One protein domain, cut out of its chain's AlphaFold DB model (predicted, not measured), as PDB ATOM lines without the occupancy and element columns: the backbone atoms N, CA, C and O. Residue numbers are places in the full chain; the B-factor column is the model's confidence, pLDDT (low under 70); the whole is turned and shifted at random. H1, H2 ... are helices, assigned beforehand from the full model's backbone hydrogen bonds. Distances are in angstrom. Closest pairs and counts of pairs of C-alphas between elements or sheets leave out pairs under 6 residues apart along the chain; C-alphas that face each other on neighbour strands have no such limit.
ATOM      1  N   ILE A  33     149.553 183.519 156.428       64.00
ATOM      2  CA  ILE A  33     150.141 182.478 155.573       64.00
ATOM      3  C   ILE A  33     150.137 182.959 154.119       64.00
ATOM      4  O   ILE A  33     151.186 182.945 153.485       64.00
ATOM      5  N   ASP A  34     149.030 183.536 153.644       70.81
ATOM      6  CA  ASP A  34     148.948 184.148 152.312       70.81
ATOM      7  C   ASP A  34     149.978 185.263 152.121       70.81
ATOM      8  O   ASP A  34     150.621 185.364 151.076       70.81
ATOM      9  N   LYS A  35     150.171 186.113 153.136       75.19
ATOM     10  CA  LYS A  35     151.170 187.186 153.083       75.19
ATOM     11  C   LYS A  35     152.597 186.633 153.038       75.19
ATOM     12  O   LYS A  35     153.424 187.166 152.299       75.19
ATOM     13  N   ALA A  36     152.886 185.577 153.800       76.06
ATOM     14  CA  ALA A  36     154.185 184.909 153.786       76.06
ATOM     15  C   ALA A  36     154.446 184.189 152.451       76.06
ATOM     16  O   ALA A  36     155.536 184.316 151.898       76.06
ATOM     17  N   GLU A  37     153.445 183.511 151.888       79.56
ATOM     18  CA  GLU A  37     153.533 182.870 150.575       79.56
ATOM     19  C   GLU A  37     153.756 183.882 149.453       79.56
ATOM     20  O   GLU A  37     154.627 183.681 148.609       79.56
ATOM     21  N   ARG A  38     153.017 184.997 149.444       81.50
ATOM     22  CA  ARG A  38     153.224 186.073 148.464       81.50
ATOM     23  C   ARG A  38     154.623 186.673 148.586       81.50
ATOM     24  O   ARG A  38     155.303 186.838 147.579       81.50
ATOM     25  N   ALA A  39     155.105 186.916 149.806       80.44
ATOM     26  CA  ALA A  39     156.472 187.387 150.025       80.44
ATOM     27  C   ALA A  39     157.530 186.377 149.531       80.44
ATOM     28  O   ALA A  39     158.521 186.769 148.910       80.44
ATOM     29  N   ALA A  40     157.308 185.077 149.742       79.56
ATOM     30  CA  ALA A  40     158.168 184.018 149.217       79.56
ATOM     31  C   ALA A  40     158.142 183.963 147.677       79.56
ATOM     32  O   ALA A  40     159.189 183.906 147.039       79.56
ATOM     33  N   ARG A  41     156.965 184.066 147.048       82.44
ATOM     34  CA  ARG A  41     156.837 184.121 145.579       82.44
ATOM     35  C   ARG A  41     157.526 185.348 144.994       82.44
ATOM     36  O   ARG A  41     158.250 185.220 144.015       82.44
ATOM     37  N   ALA A  42     157.360 186.518 145.610       80.62
ATOM     38  CA  ALA A  42     158.014 187.748 145.172       80.62
ATOM     39  C   ALA A  42     159.546 187.663 145.277       80.62
ATOM     40  O   ALA A  42     160.255 188.124 144.382       80.62
ATOM     41  N   THR A  43     160.072 187.049 146.341       82.06
ATOM     42  CA  THR A  43     161.523 186.848 146.501       82.06
ATOM     43  C   THR A  43     162.078 185.838 145.498       82.06
ATOM     44  O   THR A  43     163.088 186.130 144.858       82.06
ATOM     45  N   LEU A  44     161.395 184.712 145.273       81.62
ATOM     46  CA  LEU A  44     161.768 183.737 144.241       81.62
ATOM     47  C   LEU A  44     161.708 184.332 142.831       81.62
ATOM     48  O   LEU A  44     162.628 184.136 142.043       81.62
ATOM     49  N   ALA A  45     160.664 185.101 142.518       82.25
ATOM     50  CA  ALA A  45     160.532 185.780 141.234       82.25
ATOM     51  C   ALA A  45     161.650 186.812 141.024       82.25
ATOM     52  O   ALA A  45     162.228 186.889 139.943       82.25
ATOM     53  N   LYS A  46     162.038 187.545 142.075       85.81
ATOM     54  CA  LYS A  46     163.189 188.452 142.018       85.81
ATOM     55  C   LYS A  46     164.493 187.709 141.712       85.81
ATOM     56  O   LYS A  46     165.255 188.167 140.865       85.81
ATOM     57  N   TRP A  47     164.737 186.562 142.347       84.44
ATOM     58  CA  TRP A  47     165.904 185.729 142.033       84.44
ATOM     59  C   TRP A  47     165.850 185.152 140.619       84.44
ATOM     60  O   TRP A  47     166.879 185.107 139.952       84.44
ATOM     61  N   SER A  48     164.663 184.780 140.133       83.44
ATOM     62  CA  SER A  48     164.467 184.347 138.745       83.44
ATOM     63  C   SER A  48     164.853 185.449 137.750       83.44
ATOM     64  O   SER A  48     165.588 185.193 136.802       83.44
ATOM     65  N   LEU A  49     164.465 186.705 138.007       86.94
ATOM     66  CA  LEU A  49     164.860 187.857 137.180       86.94
ATOM     67  C   LEU A  49     166.364 188.138 137.224       86.94
ATOM     68  O   LEU A  49     166.965 188.501 136.211       86.94
ATOM     69  N   GLU A  50     166.985 188.017 138.397       85.12
ATOM     70  CA  GLU A  50     168.436 188.154 138.538       85.12
ATOM     71  C   GLU A  50     169.170 187.050 137.763       85.12
ATOM     72  O   GLU A  50     170.124 187.343 137.040       85.12
ATOM     73  N   ASP A  51     168.679 185.809 137.813       81.81
ATOM     74  CA  ASP A  51     169.211 184.702 137.017       81.81
ATOM     75  C   ASP A  51     168.997 184.920 135.510       81.81
ATOM     76  O   ASP A  51     169.933 184.746 134.729       81.81
ATOM     77  N   ALA A  52     167.826 185.395 135.079       83.00
ATOM     78  CA  ALA A  52     167.540 185.700 133.675       83.00
ATOM     79  C   ALA A  52     168.500 186.760 133.103       83.00
ATOM     80  O   ALA A  52     169.048 186.596 132.006       83.00
ATOM     81  N   LYS A  53     168.810 187.808 133.879       85.12
ATOM     82  CA  LYS A  53     169.826 188.811 133.515       85.12
ATOM     83  C   LYS A  53     171.206 188.185 133.328       85.12
ATOM     84  O   LYS A  53     171.880 188.492 132.341       85.12
ATOM     85  N   LEU A  54     171.611 187.290 134.231       80.69
ATOM     86  CA  LEU A  54     172.882 186.567 134.126       80.69
ATOM     87  C   LEU A  54     172.917 185.690 132.869       80.69
ATOM     88  O   LEU A  54     173.892 185.734 132.123       80.69
ATOM     89  N   ARG A  55     171.840 184.951 132.573       80.25
ATOM     90  CA  ARG A  55     171.739 184.115 131.363       80.25
ATOM     91  C   ARG A  55     171.847 184.941 130.083       80.25
ATOM     92  O   ARG A  55     172.584 184.558 129.177       80.25
ATOM     93  N   ARG A  56     171.174 186.094 130.014       82.62
ATOM     94  CA  ARG A  56     171.276 187.019 128.872       82.62
ATOM     95  C   ARG A  56     172.688 187.562 128.701       82.62
ATOM     96  O   ARG A  56     173.156 187.689 127.573       82.62
ATOM     97  N   GLN A  57     173.386 187.853 129.797       83.69
ATOM     98  CA  GLN A  57     174.787 188.263 129.739       83.69
ATOM     99  C   GLN A  57     175.679 187.143 129.183       83.69
ATOM    100  O   GLN A  57     176.450 187.395 128.260       83.69
ATOM    101  N   VAL A  58     175.508 185.902 129.658       82.44
ATOM    102  CA  VAL A  58     176.227 184.724 129.137       82.44
ATOM    103  C   VAL A  58     175.977 184.549 127.637       82.44
ATOM    104  O   VAL A  58     176.918 184.365 126.871       82.44
ATOM    105  N   GLN A  59     174.719 184.642 127.197       81.50
ATOM    106  CA  GLN A  59     174.355 184.509 125.784       81.50
ATOM    107  C   GLN A  59     174.954 185.618 124.915       81.50
ATOM    108  O   GLN A  59     175.400 185.342 123.805       81.50
ATOM    109  N   ARG A  60     174.994 186.866 125.400       83.12
ATOM    110  CA  ARG A  60     175.644 187.975 124.680       83.12
ATOM    111  C   ARG A  60     177.143 187.739 124.526       83.12
ATOM    112  O   ARG A  60     177.660 187.930 123.432       83.12
ATOM    113  N   GLU A  61     177.820 187.297 125.584       82.38
ATOM    114  CA  GLU A  61     179.250 186.968 125.530       82.38
ATOM    115  C   GLU A  61     179.520 185.775 124.598       82.38
ATOM    116  O   GLU A  61     180.451 185.824 123.801       82.38
ATOM    117  N   LEU A  62     178.674 184.737 124.621       78.88
ATOM    118  CA  LEU A  62     178.761 183.607 123.687       78.88
ATOM    119  C   LEU A  62     178.547 184.022 122.232       78.88
ATOM    120  O   LEU A  62     179.328 183.611 121.386       78.88
ATOM    121  N   ARG A  63     177.543 184.852 121.929       80.19
ATOM    122  CA  ARG A  63     177.320 185.359 120.563       80.19
ATOM    123  C   ARG A  63     178.472 186.240 120.089       80.19
ATOM    124  O   ARG A  63     178.887 186.127 118.946       80.19
ATOM    125  N   ALA A  64     179.002 187.097 120.961       82.25
ATOM    126  CA  ALA A  64     180.149 187.936 120.628       82.25
ATOM    127  C   ALA A  64     181.408 187.103 120.345       82.25
ATOM    128  O   ALA A  64     182.186 187.455 119.465       82.25
ATOM    129  N   GLU A  65     181.614 186.002 121.070       80.62
ATOM    130  CA  GLU A  65     182.689 185.053 120.779       80.62
ATOM    131  C   GLU A  65     182.433 184.252 119.505       80.62
ATOM    132  O   GLU A  65     183.351 184.142 118.707       80.62
ATOM    133  N   ALA A  66     181.209 183.778 119.267       78.25
ATOM    134  CA  ALA A  66     180.859 183.073 118.035       78.25
ATOM    135  C   ALA A  66     181.123 183.942 116.797       78.25
ATOM    136  O   ALA A  66     181.760 183.482 115.862       78.25
ATOM    137  N   LEU A  67     180.752 185.226 116.835       79.25
ATOM    138  CA  LEU A  67     181.065 186.178 115.761       79.25
ATOM    139  C   LEU A  67     182.577 186.385 115.574       79.25
ATOM    140  O   LEU A  67     183.040 186.580 114.453       79.25
ATOM    141  N   ARG A  68     183.369 186.345 116.655       77.62
ATOM    142  CA  ARG A  68     184.840 186.406 116.568       77.62
ATOM    143  C   ARG A  68     185.423 185.119 115.995       77.62
ATOM    144  O   ARG A  68     186.346 185.188 115.197       77.62
ATOM    145  N   GLU A  69     184.906 183.963 116.399       76.19
ATOM    146  CA  GLU A  69     185.308 182.662 115.862       76.19
ATOM    147  C   GLU A  69     184.935 182.531 114.381       76.19
ATOM    148  O   GLU A  69     185.732 182.015 113.606       76.19
ATOM    149  N   GLU A  70     183.772 183.039 113.969       73.75
ATOM    150  CA  GLU A  70     183.352 183.116 112.567       73.75
ATOM    151  C   GLU A  70     184.264 184.042 111.759       73.75
ATOM    152  O   GLU A  70     184.746 183.629 110.709       73.75
ATOM    153  N   ALA A  71     184.606 185.226 112.277       74.38
ATOM    154  CA  ALA A  71     185.576 186.117 111.633       74.38
ATOM    155  C   ALA A  71     186.958 185.447 111.464       74.38
ATOM    156  O   ALA A  71     187.563 185.516 110.400       74.38
ATOM    157  N   LEU A  72     187.427 184.716 112.481       70.81
ATOM    158  CA  LEU A  72     188.669 183.932 112.411       70.81
ATOM    159  C   LEU A  72     188.554 182.708 111.482       70.81
ATOM    160  O   LEU A  72     189.551 182.208 110.955       70.81
ATOM    161  N   ARG A  73     187.341 182.189 111.278       66.12
ATOM    162  CA  ARG A  73     187.058 181.084 110.359       66.12
ATOM    163  C   ARG A  73     187.016 181.552 108.907       66.12
ATOM    164  O   ARG A  73     187.485 180.809 108.046       66.12
ATOM    165  N   GLU A  74     186.511 182.752 108.639       63.25
ATOM    166  CA  GLU A  74     186.603 183.412 107.329       63.25
ATOM    167  C   GLU A  74     188.066 183.688 106.936       63.25
ATOM    168  O   GLU A  74     188.411 183.597 105.759       63.25
ATOM    169  N   GLU A  75     188.958 183.870 107.917       66.50
ATOM    170  CA  GLU A  75     190.421 183.897 107.737       66.50
ATOM    171  C   GLU A  75     191.066 182.499 107.556       66.50
ATOM    172  O   GLU A  75     192.284 182.379 107.413       66.50
ATOM    173  N   SER A  87     171.768 169.743 113.475       61.50
ATOM    174  CA  SER A  87     171.683 171.194 113.673       61.50
ATOM    175  C   SER A  87     170.233 171.689 113.709       61.50
ATOM    176  O   SER A  87     169.903 172.551 114.524       61.50
ATOM    177  N   GLY A  88     169.350 171.126 112.877       68.38
ATOM    178  CA  GLY A  88     167.942 171.529 112.809       68.38
ATOM    179  C   GLY A  88     167.173 171.263 114.107       68.38
ATOM    180  O   GLY A  88     166.485 172.150 114.614       68.38
ATOM    181  N   VAL A  89     167.338 170.076 114.699       67.31
ATOM    182  CA  VAL A  89     166.659 169.704 115.957       67.31
ATOM    183  C   VAL A  89     167.158 170.550 117.132       67.31
ATOM    184  O   VAL A  89     166.361 171.028 117.940       67.31
ATOM    185  N   ILE A  90     168.470 170.797 117.213       64.19
ATOM    186  CA  ILE A  90     169.059 171.667 118.246       64.19
ATOM    187  C   ILE A  90     168.530 173.096 118.107       64.19
ATOM    188  O   ILE A  90     168.193 173.741 119.102       64.19
ATOM    189  N   GLN A  91     168.399 173.592 116.879       71.06
ATOM    190  CA  GLN A  91     167.851 174.918 116.617       71.06
ATOM    191  C   GLN A  91     166.374 175.015 117.025       71.06
ATOM    192  O   GLN A  91     165.963 175.991 117.653       71.06
ATOM    193  N   GLN A  92     165.577 173.978 116.760       74.38
ATOM    194  CA  GLN A  92     164.184 173.920 117.206       74.38
ATOM    195  C   GLN A  92     164.073 173.894 118.734       74.38
ATOM    196  O   GLN A  92     163.361 174.722 119.301       74.38
ATOM    197  N   LEU A  93     164.818 173.019 119.416       72.19
ATOM    198  CA  LEU A  93     164.805 172.927 120.881       72.19
ATOM    199  C   LEU A  93     165.315 174.207 121.550       72.19
ATOM    200  O   LEU A  93     164.707 174.679 122.508       72.19
ATOM    201  N   SER A  94     166.391 174.802 121.034       71.81
ATOM    202  CA  SER A  94     166.922 176.064 121.560       71.81
ATOM    203  C   SER A  94     165.952 177.227 121.347       71.81
ATOM    204  O   SER A  94     165.774 178.035 122.255       71.81
ATOM    205  N   SER A  95     165.261 177.287 120.202       77.12
ATOM    206  CA  SER A  95     164.222 178.295 119.958       77.12
ATOM    207  C   SER A  95     162.999 178.112 120.864       77.12
ATOM    208  O   SER A  95     162.451 179.089 121.374       77.12
ATOM    209  N   TRP A  96     162.583 176.867 121.115       83.00
ATOM    210  CA  TRP A  96     161.504 176.554 122.049       83.00
ATOM    211  C   TRP A  96     161.885 176.947 123.478       83.00
ATOM    212  O   TRP A  96     161.154 177.694 124.122       83.00
ATOM    213  N   ALA A  97     163.067 176.530 123.939       76.06
ATOM    214  CA  ALA A  97     163.572 176.860 125.267       76.06
ATOM    215  C   ALA A  97     163.765 178.372 125.447       76.06
ATOM    216  O   ALA A  97     163.443 178.902 126.504       76.06
ATOM    217  N   GLY A  98     164.231 179.082 124.415       78.31
ATOM    218  CA  GLY A  98     164.330 180.542 124.420       78.31
ATOM    219  C   GLY A  98     162.982 181.210 124.691       78.31
ATOM    220  O   GLY A  98     162.885 182.026 125.603       78.31
ATOM    221  N   ARG A  99     161.925 180.782 123.988       81.50
ATOM    222  CA  ARG A  99     160.563 181.300 124.201       81.50
ATOM    223  C   ARG A  99     160.023 181.000 125.598       81.50
ATOM    224  O   ARG A  99     159.408 181.875 126.196       81.50
ATOM    225  N   VAL A 100     160.286 179.807 126.139       83.44
ATOM    226  CA  VAL A 100     159.934 179.476 127.535       83.44
ATOM    227  C   VAL A 100     160.631 180.423 128.511       83.44
ATOM    228  O   VAL A 100     160.020 180.884 129.468       83.44
ATOM    229  N   LEU A 101     161.909 180.724 128.287       80.69
ATOM    230  CA  LEU A 101     162.667 181.600 129.179       80.69
ATOM    231  C   LEU A 101     162.184 183.050 129.130       80.69
ATOM    232  O   LEU A 101     162.088 183.674 130.185       80.69
ATOM    233  N   ASP A 102     161.873 183.577 127.946       82.75
ATOM    234  CA  ASP A 102     161.331 184.934 127.811       82.75
ATOM    235  C   ASP A 102     159.942 185.052 128.461       82.75
ATOM    236  O   ASP A 102     159.662 186.029 129.160       82.75
ATOM    237  N   GLU A 103     159.108 184.017 128.321       83.06
ATOM    238  CA  GLU A 103     157.818 183.912 129.005       83.06
ATOM    239  C   GLU A 103     157.979 183.883 130.537       83.06
ATOM    240  O   GLU A 103     157.330 184.649 131.253       83.06
ATOM    241  N   GLU A 104     158.870 183.038 131.064       82.56
ATOM    242  CA  GLU A 104     159.140 182.952 132.504       82.56
ATOM    243  C   GLU A 104     159.729 184.249 133.066       82.56
ATOM    244  O   GLU A 104     159.400 184.642 134.189       82.56
ATOM    245  N   GLU A 105     160.562 184.957 132.298       85.62
ATOM    246  CA  GLU A 105     161.078 186.264 132.698       85.62
ATOM    247  C   GLU A 105     159.949 187.293 132.817       85.62
ATOM    248  O   GLU A 105     159.865 188.004 133.824       85.62
ATOM    249  N   TYR A 106     159.044 187.340 131.837       86.75
ATOM    250  CA  TYR A 106     157.870 188.206 131.890       86.75
ATOM    251  C   TYR A 106     156.994 187.889 133.105       86.75
ATOM    252  O   TYR A 106     156.620 188.785 133.868       86.75
ATOM    253  N   ARG A 107     156.714 186.606 133.354       85.19
ATOM    254  CA  ARG A 107     155.938 186.175 134.523       85.19
ATOM    255  C   ARG A 107     156.619 186.569 135.825       85.19
ATOM    256  O   ARG A 107     155.962 187.113 136.712       85.19
ATOM    257  N   ALA A 108     157.924 186.346 135.942       84.50
ATOM    258  CA  ALA A 108     158.687 186.731 137.120       84.50
ATOM    259  C   ALA A 108     158.623 188.252 137.363       84.50
ATOM    260  O   ALA A 108     158.412 188.673 138.501       84.50
ATOM    261  N   ALA A 109     158.699 189.078 136.313       86.94
ATOM    262  CA  ALA A 109     158.530 190.530 136.415       86.94
ATOM    263  C   ALA A 109     157.148 190.903 136.970       86.94
ATOM    264  O   ALA A 109     157.047 191.656 137.941       86.94
ATOM    265  N   ARG A 110     156.086 190.294 136.438       86.81
ATOM    266  CA  ARG A 110     154.704 190.544 136.876       86.81
ATOM    267  C   ARG A 110     154.427 190.056 138.299       86.81
ATOM    268  O   ARG A 110     153.701 190.721 139.040       86.81
ATOM    269  N   ILE A 111     155.020 188.940 138.724       85.50
ATOM    270  CA  ILE A 111     154.921 188.451 140.111       85.50
ATOM    271  C   ILE A 111     155.587 189.445 141.073       85.50
ATOM    272  O   ILE A 111     155.053 189.705 142.151       85.50
ATOM    273  N   VAL A 112     156.721 190.043 140.697       86.31
ATOM    274  CA  VAL A 112     157.380 191.077 141.511       86.31
ATOM    275  C   VAL A 112     156.540 192.359 141.573       86.31
ATOM    276  O   VAL A 112     156.309 192.871 142.669       86.31
ATOM    277  N   GLU A 113     156.038 192.853 140.435       88.19
ATOM    278  CA  GLU A 113     155.186 194.056 140.360       88.19
ATOM    279  C   GLU A 113     153.902 193.923 141.187       88.19
ATOM    280  O   GLU A 113     153.490 194.856 141.873       88.19
ATOM    281  N   SER A 114     153.294 192.737 141.167       86.12
ATOM    282  CA  SER A 114     152.067 192.425 141.906       86.12
ATOM    283  C   SER A 114     152.303 192.011 143.365       86.12
ATOM    284  O   SER A 114     151.385 191.520 144.023       86.12
ATOM    285  N   GLN A 115     153.522 192.195 143.888       85.31
ATOM    286  CA  GLN A 115     153.904 191.843 145.261       85.31
ATOM    287  C   GLN A 115     153.626 190.369 145.619       85.31
ATOM    288  O   GLN A 115     153.229 190.051 146.742       85.31
ATOM    289  N   GLY A 116     153.853 189.456 144.671       77.00
ATOM    290  CA  GLY A 116     153.748 188.012 144.874       77.00
ATOM    291  C   GLY A 116     152.405 187.397 144.491       77.00
ATOM    292  O   GLY A 116     152.136 186.258 144.890       77.00
ATOM    293  N   ALA A 117     151.554 188.116 143.751       83.88
ATOM    294  CA  ALA A 117     150.364 187.508 143.168       83.88
ATOM    295  C   ALA A 117     150.769 186.446 142.136       83.88
ATOM    296  O   ALA A 117     151.780 186.573 141.444       83.88
ATOM    297  N   VAL A 118     149.993 185.366 142.064       80.62
ATOM    298  CA  VAL A 118     150.245 184.292 141.102       80.62
ATOM    299  C   VAL A 118     149.871 184.798 139.714       80.62
ATOM    300  O   VAL A 118     148.745 185.236 139.503       80.62
ATOM    301  N   VAL A 119     150.821 184.722 138.786       82.94
ATOM    302  CA  VAL A 119     150.616 185.038 137.369       82.94
ATOM    303  C   VAL A 119     150.695 183.731 136.598       82.94
ATOM    304  O   VAL A 119     151.723 183.036 136.665       82.94
ATOM    305  N   ARG A 120     149.619 183.359 135.905       79.69
ATOM    306  CA  ARG A 120     149.611 182.135 135.105       79.69
ATOM    307  C   ARG A 120     150.307 182.366 133.762       79.69
ATOM    308  O   ARG A 120     150.288 183.495 133.271       79.69
ATOM    309  N   PRO A 121     150.920 181.328 133.175       82.44
ATOM    310  CA  PRO A 121     151.430 181.367 131.801       82.44
ATOM    311  C   PRO A 121     150.430 181.953 130.792       82.44
ATOM    312  O   PRO A 121     150.760 182.861 130.029       82.44
ATOM    313  N   ALA A 122     149.165 181.537 130.856       81.75
ATOM    314  CA  ALA A 122     148.107 182.040 129.984       81.75
ATOM    315  C   ALA A 122     147.773 183.527 130.203       81.75
ATOM    316  O   ALA A 122     147.185 184.150 129.327       81.75
ATOM    317  N   ASP A 123     148.138 184.144 131.325       80.88
ATOM    318  CA  ASP A 123     147.846 185.565 131.553       80.88
ATOM    319  C   ASP A 123     148.874 186.487 130.850       80.88
ATOM    320  O   ASP A 123     148.745 187.714 130.887       80.88
ATOM    321  N   ALA A 124     149.899 185.918 130.199       80.19
ATOM    322  CA  ALA A 124     150.850 186.658 129.376       80.19
ATOM    323  C   ALA A 124     150.218 187.137 128.048       80.19
ATOM    324  O   ALA A 124     149.417 186.409 127.446       80.19
ATOM    325  N   PRO A 125     150.568 188.354 127.582       81.50
ATOM    326  CA  PRO A 125     150.087 188.903 126.318       81.50
ATOM    327  C   PRO A 125     150.671 188.120 125.132       81.50
ATOM    328  O   PRO A 125     151.736 187.524 125.245       81.50
ATOM    329  N   LEU A 126     149.961 188.083 124.000       78.31
ATOM    330  CA  LEU A 126     150.264 187.197 122.859       78.31
ATOM    331  C   LEU A 126     151.646 187.418 122.220       78.31
ATOM    332  O   LEU A 126     152.162 186.529 121.556       78.31
ATOM    333  N   ASP A 127     152.232 188.595 122.404       79.88
ATOM    334  CA  ASP A 127     153.570 188.965 121.938       79.88
ATOM    335  C   ASP A 127     154.699 188.361 122.790       79.88
ATOM    336  O   ASP A 127     155.808 188.180 122.291       79.88
ATOM    337  N   VAL A 128     154.420 188.025 124.054       78.38
ATOM    338  CA  VAL A 128     155.385 187.454 125.016       78.38
ATOM    339  C   VAL A 128     154.968 186.059 125.499       78.38
ATOM    340  O   VAL A 128     155.750 185.352 126.135       78.38
ATOM    341  N   ARG A 129     153.738 185.637 125.198       80.62
ATOM    342  CA  ARG A 129     153.219 184.314 125.527       80.62
ATOM    343  C   ARG A 129     154.050 183.265 124.797       80.62
ATOM    344  O   ARG A 129     154.124 183.237 123.570       80.62
ATOM    345  N   GLY A 130     154.704 182.429 125.586       83.94
ATOM    346  CA  GLY A 130     155.493 181.322 125.091       83.94
ATOM    347  C   GLY A 130     154.673 180.034 125.010       83.94
ATOM    348  O   GLY A 130     153.452 180.021 125.200       83.94
ATOM    349  N   PRO A 131     155.349 178.911 124.735       85.25
ATOM    350  CA  PRO A 131     154.685 177.635 124.524       85.25
ATOM    351  C   PRO A 131     153.984 177.104 125.784       85.25
ATOM    352  O   PRO A 131     153.088 176.275 125.652       85.25
ATOM    353  N   LEU A 132     154.355 177.550 126.993       83.44
ATOM    354  CA  LEU A 132     153.662 177.134 128.218       83.44
ATOM    355  C   LEU A 132     152.312 177.839 128.344       83.44
ATOM    356  O   LEU A 132     151.317 177.194 128.669       83.44
ATOM    357  N   GLY A 133     152.258 179.131 128.040       83.75
ATOM    358  CA  GLY A 133     151.031 179.913 128.011       83.75
ATOM    359  C   GLY A 133     150.112 179.509 126.871       83.75
ATOM    360  O   GLY A 133     148.901 179.477 127.066       83.75
ATOM    361  N   ASP A 134     150.657 179.128 125.715       84.19
ATOM    362  CA  ASP A 134     149.871 178.544 124.623       84.19
ATOM    363  C   ASP A 134     149.271 177.195 125.025       84.19
ATOM    364  O   ASP A 134     148.094 176.936 124.772       84.19
ATOM    365  N   LEU A 135     150.055 176.357 125.708       82.38
ATOM    366  CA  LEU A 135     149.600 175.065 126.202       82.38
ATOM    367  C   LEU A 135     148.528 175.234 127.284       82.38
ATOM    368  O   LEU A 135     147.473 174.617 127.189       82.38
ATOM    369  N   GLU A 136     148.729 176.110 128.267       81.56
ATOM    370  CA  GLU A 136     147.713 176.393 129.285       81.56
ATOM    371  C   GLU A 136     146.464 177.023 128.665       81.56
ATOM    372  O   GLU A 136     145.351 176.620 128.996       81.56
ATOM    373  N   ALA A 137     146.618 177.949 127.714       82.62
ATOM    374  CA  ALA A 137     145.493 178.512 126.984       82.62
ATOM    375  C   ALA A 137     144.728 177.418 126.228       82.62
ATOM    376  O   ALA A 137     143.499 177.408 126.266       82.62
ATOM    377  N   SER A 138     145.429 176.471 125.599       77.81
ATOM    378  CA  SER A 138     144.799 175.339 124.913       77.81
ATOM    379  C   SER A 138     144.068 174.399 125.874       77.81
ATOM    380  O   SER A 138     142.959 173.983 125.564       77.81
ATOM    381  N   LEU A 139     144.629 174.140 127.062       75.94
ATOM    382  CA  LEU A 139     143.999 173.329 128.109       75.94
ATOM    383  C   LEU A 139     142.832 174.048 128.799       75.94
ATOM    384  O   LEU A 139     141.930 173.398 129.317       75.94
ATOM    385  N   SER A 140     142.858 175.382 128.839       75.06
ATOM    386  CA  SER A 140     141.819 176.202 129.470       75.06
ATOM    387  C   SER A 140     140.585 176.399 128.594       75.06
ATOM    388  O   SER A 140     139.526 176.765 129.109       75.06
ATOM    389  N   LYS A 141     140.702 176.166 127.280       76.38
ATOM    390  CA  LYS A 141     139.542 176.137 126.394       76.38
ATOM    391  C   LYS A 141     138.670 174.956 126.822       76.38
ATOM    392  O   LYS A 141     139.203 173.853 126.956       76.38
ATOM    393  N   PRO A 142     137.361 175.158 127.062       69.25
ATOM    394  CA  PRO A 142     136.469 174.036 127.282       69.25
ATOM    395  C   PRO A 142     136.610 173.120 126.074       69.25
ATOM    396  O   PRO A 142     136.435 173.545 124.933       69.25
TER     397      PRO A 142
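Overview. This is residues 33 to 75 and 87 to 142 of the 332 residues of the protein "Hypothetical protein" of Pelagomonas calceolata (UniProt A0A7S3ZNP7). Two long helices meet as a lopsided V, with residues 41 to 52 of H1 against residues 101 to 112 of H2, and a short third helix, H3, packs on H2 across its line. The far arms of the V, residues 56 to 75 and 87 to 95, stick out, and a loop of residues 114 to 130 leads from H2 to H3. The printed part has 99 residues with three named helices in the order H1, H2, H3 and no named strand; the class is all helix. It is loose, with a radius of gyration of the C-alphas of 17.4 A, and flat, spanning 62 by 34 by 18 A.

Along the chain. H1 is residues 33 to 74, 60.5 A from first to last C-alpha, beginning at C-alpha 33 at (150.141, 182.478, 155.573). H2 is residues 87 to 113, 38.8 A long, beginning at C-alpha 87 at (171.683, 171.194, 113.673). H3 is residues 131 to 140, 13.9 A long, ending at C-alpha 140 at (141.819, 176.202, 129.470).

Arrangement. H1 touches H2 with residues 41 to 52 alone; the closest C-alphas are those of Ala 45 and Ala 108, 4.6 A apart. They run opposite ways at a steep tilt of 37 degrees, only just past shallow. H2 touches H3 with residues 96 to 103 alone; the closest C-alphas, of Val 100 and Pro 131, are 6.3 A apart. Their lines are about perpendicular, but only just, at 70.2 degrees. H1 and H3 are apart. In H1, H2 and H3 every O i to N i+4 pair is within hydrogen-bond range.

Size, cuts and confidence. The C-alphas of Ile 33 and Glu 75, the two farthest apart, are 62.6 A apart. Residues 76 to 86 are cut out, and C-alphas 75 and 87 are 23.4 A apart across the cut. The link from H2 to H3 is long, with 17 residues. The mean pLDDT of the printed part is 79.5; residues 33, 73 to 75, 87 to 90 and 142 are under 70.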